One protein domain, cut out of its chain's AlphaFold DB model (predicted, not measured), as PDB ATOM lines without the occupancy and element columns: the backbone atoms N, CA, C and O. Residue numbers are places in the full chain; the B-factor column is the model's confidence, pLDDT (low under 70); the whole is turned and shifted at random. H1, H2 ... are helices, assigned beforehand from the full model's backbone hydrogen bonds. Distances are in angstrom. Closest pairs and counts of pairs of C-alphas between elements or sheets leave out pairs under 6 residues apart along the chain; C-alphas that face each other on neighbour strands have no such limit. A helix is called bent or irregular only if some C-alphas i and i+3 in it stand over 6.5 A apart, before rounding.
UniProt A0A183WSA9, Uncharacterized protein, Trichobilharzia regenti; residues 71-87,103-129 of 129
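This is residues 71 to 87 and 103 to 129 of the 129 residues of an uncharacterized protein of Trichobilharzia regenti (UniProt A0A183WSA9). The longest helix, H1, lies across the open side of a wide V made by two shorter helices, H2 and H3, which are joined at the point of the V by a single residue. One end of H1 packs on H2, and its other end lies near the far end of H3, past which a short tail runs out to the last residue. The printed part has 44 residues with three named helices, in the order H1, H2, H3, and no named strand; its class is all helix. It is only just compact, close to loose, with a radius of gyration of the C-alphas of 11.1 A. The C-alphas span 37 by 18 by 14 A, a rod in outline, with H2 and H3 one after the other along its length.

H1, residues 71 to 85, touches both of the other helices. It touches H2, residues 103 to 113, with residues 81 to 85 alone. The closest C-alphas of these two are those of Tyr 85 and Lys 108, 5.2 A apart. Their lines stand at a steep tilt of 50 degrees, and they run opposite ways. H1 and H3, residues 115 to 125, only just touch, with 3 pairs of C-alphas within 8 A. The closest are the C-alphas of Lys 71 and Leu 125, 6.0 A apart. H1 and H3 run opposite ways at a shallow tilt of 26 degrees, with their centres 11.7 A apart. H2 and H3 meet only through their link, the single residue Leu 114. In H1, H2 and H3 every pair of O i and N i+4 is within hydrogen-bond range.

H1, Lys 71 to Tyr 85, measures 20.9 A from first to last C-alpha, beginning with C-alpha 71 at (-74.264, 9.836, 107.414) and ending with C-alpha 85 at (-56.286, 11.717, 117.806). H2, Val 103 to Glu 113, measures 15.0 A, and its C-alpha 103 is at (-56.900, 16.799, 128.867). H3, Leu 115 to Leu 125, measures 15.3 A and ends with C-alpha 125 at (-73.970, 3.821, 107.450). No helix is bent.

The two C-alphas farthest apart are those of Val 103 and Tyr 129, 38.2 A. The first and last printed C-alphas, those of Lys 71 and Tyr 129, are 14.8 A apart, and Tyr 129 is the chain's last residue. Residues 88 to 102 are cut out and not printed, and C-alphas 87 and 103 are 12.8 A apart across the cut. The link from H1 to H2 runs across this cut; the link from H2 to H3 is tight. The mean pLDDT of the printed part is 77.8, and the model's confidence is under 70 at residues 86 to 87, 103 to 107 and 126 to 129.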
ATOM      1  N   LYS A  71     -75.599   9.879 108.021       81.19
ATOM      2  CA  LYS A  71     -74.264   9.836 107.414       81.19
ATOM      3  C   LYS A  71     -73.487  11.132 107.640       81.19
ATOM      4  O   LYS A  71     -72.337  11.068 108.058       81.19
ATOM      5  N   GLN A  72     -74.107  12.291 107.419       82.38
ATOM      6  CA  GLN A  72     -73.459  13.591 107.630       82.38
ATOM      7  C   GLN A  72     -73.065  13.813 109.092       82.38
ATOM      8  O   GLN A  72     -71.957  14.269 109.369       82.38
ATOM      9  N   VAL A  73     -73.950  13.477 110.035       83.69
ATOM     10  CA  VAL A  73     -73.664  13.647 111.465       83.69
ATOM     11  C   VAL A  73     -72.580  12.668 111.927       83.69
ATOM     12  O   VAL A  73     -71.647  13.090 112.605       83.69
ATOM     13  N   ALA A  74     -72.651  11.395 111.522       85.12
ATOM     14  CA  ALA A  74     -71.631  10.398 111.845       85.12
ATOM     15  C   ALA A  74     -70.259  10.801 111.288       85.12
ATOM     16  O   ALA A  74     -69.270  10.792 112.017       85.12
ATOM     17  N   GLN A  75     -70.213  11.229 110.023       84.94
ATOM     18  CA  GLN A  75     -68.985  11.693 109.385       84.94
ATOM     19  C   GLN A  75     -68.387  12.896 110.121       84.94
ATOM     20  O   GLN A  75     -67.197  12.884 110.420       84.94
ATOM     21  N   TRP A  76     -69.208  13.886 110.487       86.75
ATOM     22  CA  TRP A  76     -68.737  15.032 111.262       86.75
ATOM     23  C   TRP A  76     -68.124  14.590 112.597       86.75
ATOM     24  O   TRP A  76     -67.028  15.025 112.936       86.75
ATOM     25  N   ILE A  77     -68.771  13.689 113.345       86.38
ATOM     26  CA  ILE A  77     -68.220  13.185 114.616       86.38
ATOM     27  C   ILE A  77     -66.882  12.473 114.387       86.38
ATOM     28  O   ILE A  77     -65.925  12.739 115.114       86.38
ATOM     29  N   PHE A  78     -66.785  11.613 113.371       86.50
ATOM     30  CA  PHE A  78     -65.555  10.879 113.067       86.50
ATOM     31  C   PHE A  78     -64.403  11.810 112.697       86.50
ATOM     32  O   PHE A  78     -63.313  11.666 113.241       86.50
ATOM     33  N   GLU A  79     -64.646  12.794 111.831       84.56
ATOM     34  CA  GLU A  79     -63.639  13.786 111.442       84.56
ATOM     35  C   GLU A  79     -63.106  14.548 112.659       84.56
ATOM     36  O   GLU A  79     -61.898  14.741 112.793       84.56
ATOM     37  N   ASN A  80     -63.986  14.920 113.593       83.06
ATOM     38  CA  ASN A  80     -63.576  15.598 114.816       83.06
ATOM     39  C   ASN A  80     -62.770  14.682 115.753       83.06
ATOM     40  O   ASN A  80     -61.752  15.117 116.283       83.06
ATOM     41  N   LEU A  81     -63.182  13.426 115.946       82.62
ATOM     42  CA  LEU A  81     -62.459  12.470 116.798       82.62
ATOM     43  C   LEU A  81     -61.080  12.107 116.229       82.62
ATOM     44  O   LEU A  81     -60.108  12.036 116.980       82.62
ATOM     45  N   ILE A  82     -60.975  11.930 114.907       81.12
ATOM     46  CA  ILE A  82     -59.704  11.674 114.214       81.12
ATOM     47  C   ILE A  82     -58.775  12.877 114.353       81.12
ATOM     48  O   ILE A  82     -57.610  12.710 114.697       81.12
ATOM     49  N   MET A  83     -59.290  14.088 114.143       76.94
ATOM     50  CA  MET A  83     -58.512  15.316 114.302       76.94
ATOM     51  C   MET A  83     -57.950  15.470 115.726       76.94
ATOM     52  O   MET A  83     -56.843  15.970 115.890       76.94
ATOM     53  N   LEU A  84     -58.690  15.031 116.749       71.06
ATOM     54  CA  LEU A  84     -58.223  15.022 118.142       71.06
ATOM     55  C   LEU A  84     -57.173  13.934 118.413       71.06
ATOM     56  O   LEU A  84     -56.323  14.101 119.285       71.06
ATOM     57  N   TYR A  85     -57.226  12.825 117.673       70.38
ATOM     58  CA  TYR A  85     -56.286  11.717 117.806       70.38
ATOM     59  C   TYR A  85     -54.949  11.971 117.088       70.38
ATOM     60  O   TYR A  85     -53.894  11.700 117.658       70.38
ATOM     61  N   ASP A  86     -54.990  12.513 115.866       68.56
ATOM     62  CA  ASP A  86     -53.831  12.698 114.970       68.56
ATOM     63  C   ASP A  86     -52.912  13.873 115.356       68.56
ATOM     64  O   ASP A  86     -51.873  14.108 114.741       68.56
ATOM     65  N   ASP A  87     -53.254  14.610 116.412       62.47
ATOM     66  CA  ASP A  87     -52.391  15.639 116.989       62.47
ATOM     67  C   ASP A  87     -51.166  14.963 117.672       62.47
ATOM     68  O   ASP A  87     -51.110  14.715 118.885       62.47
ATOM     69  N   VAL A 103     -55.691  16.558 129.682       58.72
ATOM     70  CA  VAL A 103     -56.900  16.799 128.867       58.72
ATOM     71  C   VAL A 103     -56.777  16.324 127.410       58.72
ATOM     72  O   VAL A 103     -57.774  15.975 126.778       58.72
ATOM     73  N   LEU A 104     -55.575  16.341 126.828       59.00
ATOM     74  CA  LEU A 104     -55.419  15.838 125.461       59.00
ATOM     75  C   LEU A 104     -55.283  14.316 125.423       59.00
ATOM     76  O   LEU A 104     -55.781  13.680 124.493       59.00
ATOM     77  N   ASP A 105     -54.656  13.745 126.450       66.31
ATOM     78  CA  ASP A 105     -54.668  12.305 126.682       66.31
ATOM     79  C   ASP A 105     -56.106  11.812 126.914       66.31
ATOM     80  O   ASP A 105     -56.488  10.781 126.371       66.31
ATOM     81  N   ASP A 106     -56.943  12.609 127.583       68.69
ATOM     82  CA  ASP A 106     -58.374  12.365 127.779       68.69
ATOM     83  C   ASP A 106     -59.149  12.380 126.453       68.69
ATOM     84  O   ASP A 106     -59.954  11.490 126.182       68.69
ATOM     85  N   ALA A 107     -58.882  13.341 125.563       69.31
ATOM     86  CA  ALA A 107     -59.510  13.373 124.239       69.31
ATOM     87  C   ALA A 107     -59.092  12.173 123.366       69.31
ATOM     88  O   ALA A 107     -59.931  11.578 122.686       69.31
ATOM     89  N   LYS A 108     -57.812  11.778 123.417       75.12
ATOM     90  CA  LYS A 108     -57.312  10.564 122.750       75.12
ATOM     91  C   LYS A 108     -57.945   9.306 123.340       75.12
ATOM     92  O   LYS A 108     -58.343   8.420 122.585       75.12
ATOM     93  N   PHE A 109     -58.088   9.254 124.661       78.75
ATOM     94  CA  PHE A 109     -58.753   8.173 125.376       78.75
ATOM     95  C   PHE A 109     -60.218   8.033 124.945       78.75
ATOM     96  O   PHE A 109     -60.630   6.938 124.574       78.75
ATOM     97  N   VAL A 110     -60.977   9.133 124.869       79.19
ATOM     98  CA  VAL A 110     -62.360   9.132 124.354       79.19
ATOM     99  C   VAL A 110     -62.431   8.559 122.934       79.19
ATOM    100  O   VAL A 110     -63.307   7.742 122.648       79.19
ATOM    101  N   THR A 111     -61.509   8.940 122.045       80.69
ATOM    102  CA  THR A 111     -61.468   8.401 120.676       80.69
ATOM    103  C   THR A 111     -61.166   6.898 120.649       80.69
ATOM    104  O   THR A 111     -61.775   6.173 119.863       80.69
ATOM    105  N   ILE A 112     -60.259   6.414 121.506       83.81
ATOM    106  CA  ILE A 112     -59.915   4.986 121.606       83.81
ATOM    107  C   ILE A 112     -61.087   4.175 122.171       83.81
ATOM    108  O   ILE A 112     -61.425   3.132 121.613       83.81
ATOM    109  N   GLU A 113     -61.735   4.657 123.231       85.69
ATOM    110  CA  GLU A 113     -62.892   3.992 123.846       85.69
ATOM    111  C   GLU A 113     -64.076   3.883 122.875       85.69
ATOM    112  O   GLU A 113     -64.751   2.859 122.813       85.69
ATOM    113  N   LEU A 114     -64.297   4.905 122.043       86.88
ATOM    114  CA  LEU A 114     -65.367   4.900 121.039       86.88
ATOM    115  C   LEU A 114     -65.021   4.119 119.764       86.88
ATOM    116  O   LEU A 114     -65.892   3.943 118.908       86.88
ATOM    117  N   LEU A 115     -63.784   3.638 119.609       87.25
ATOM    118  CA  LEU A 115     -63.310   2.999 118.380       87.25
ATOM    119  C   LEU A 115     -64.189   1.818 117.914       87.25
ATOM    120  O   LEU A 115     -64.516   1.778 116.723       87.25
ATOM    121  N   PRO A 116     -64.644   0.893 118.786       88.31
ATOM    122  CA  PRO A 116     -65.530  -0.195 118.368       88.31
ATOM    123  C   PRO A 116     -66.855   0.320 117.785       88.31
ATOM    124  O   PRO A 116     -67.316  -0.168 116.752       88.31
ATOM    125  N   THR A 117     -67.436   1.347 118.407       88.44
ATOM    126  CA  THR A 117     -68.700   1.962 117.978       88.44
ATOM    127  C   THR A 117     -68.536   2.717 116.665       88.44
ATOM    128  O   THR A 117     -69.380   2.595 115.778       88.44
ATOM    129  N   ILE A 118     -67.427   3.442 116.497       87.25
ATOM    130  CA  ILE A 118     -67.073   4.124 115.244       87.25
ATOM    131  C   ILE A 118     -66.998   3.115 114.096       87.25
ATOM    132  O   ILE A 118     -67.625   3.324 113.058       87.25
ATOM    133  N   ILE A 119     -66.282   2.001 114.291       86.81
ATOM    134  CA  ILE A 119     -66.144   0.940 113.283       86.81
ATOM    135  C   ILE A 119     -67.516   0.358 112.926       86.81
ATOM    136  O   ILE A 119     -67.848   0.227 111.747       86.81
ATOM    137  N   TYR A 120     -68.334   0.037 113.929       86.38
ATOM    138  CA  TYR A 120     -69.663  -0.528 113.712       86.38
ATOM    139  C   TYR A 120     -70.574   0.419 112.914       86.38
ATOM    140  O   TYR A 120     -71.138   0.033 111.889       86.38
ATOM    141  N   VAL A 121     -70.660   1.686 113.325       85.56
ATOM    142  CA  VAL A 121     -71.482   2.703 112.655       85.56
ATOM    143  C   VAL A 121     -70.970   3.001 111.250       85.56
ATOM    144  O   VAL A 121     -71.778   3.173 110.336       85.56
ATOM    145  N   TYR A 122     -69.651   3.004 111.043       84.25
ATOM    146  CA  TYR A 122     -69.053   3.121 109.715       84.25
ATOM    147  C   TYR A 122     -69.560   2.010 108.790       84.25
ATOM    148  O   TYR A 122     -70.088   2.308 107.720       84.25
ATOM    149  N   PHE A 123     -69.493   0.743 109.207       83.38
ATOM    150  CA  PHE A 123     -69.996  -0.365 108.391       83.38
ATOM    151  C   PHE A 123     -71.506  -0.292 108.148       83.38
ATOM    152  O   PHE A 123     -71.957  -0.608 107.050       83.38
ATOM    153  N   CYS A 124     -72.286   0.157 109.133       79.69
ATOM    154  CA  CYS A 124     -73.733   0.278 108.986       79.69
ATOM    155  C   CYS A 124     -74.165   1.457 108.102       79.69
ATOM    156  O   CYS A 124     -75.158   1.343 107.396       79.69
ATOM    157  N   LEU A 125     -73.488   2.605 108.130       76.69
ATOM    158  CA  LEU A 125     -73.970   3.821 107.450       76.69
ATOM    159  C   LEU A 125     -73.164   4.203 106.209       76.69
ATOM    160  O   LEU A 125     -73.724   4.776 105.268       76.69
ATOM    161  N   LEU A 126     -71.864   3.918 106.219       69.75
ATOM    162  CA  LEU A 126     -70.889   4.359 105.220       69.75
ATOM    163  C   LEU A 126     -70.346   3.207 104.375       69.75
ATOM    164  O   LEU A 126     -69.897   3.457 103.260       69.75
ATOM    165  N   GLY A 127     -70.418   1.974 104.882       64.38
ATOM    166  CA  GLY A 127     -70.134   0.766 104.121       64.38
ATOM    167  C   GLY A 127     -71.110   0.640 102.957       64.38
ATOM    168  O   GLY A 127     -72.302   0.397 103.152       64.38
ATOM    169  N   GLU A 128     -70.615   0.842 101.741       55.19
ATOM    170  CA  GLU A 128     -71.337   0.470 100.531       55.19
ATOM    171  C   GLU A 128     -71.301  -1.060 100.418       55.19
ATOM    172  O   GLU A 128     -70.278  -1.639 100.058       55.19
ATOM    173  N   TYR A 129     -72.407  -1.704 100.790       48.22
ATOM    174  CA  TYR A 129     -72.740  -3.071 100.389       48.22
ATOM    175  C   TYR A 129     -73.858  -3.026  99.352       48.22
ATOM    176  O   TYR A 129     -74.810  -2.232  99.554       48.22
TER     177      TYR A 129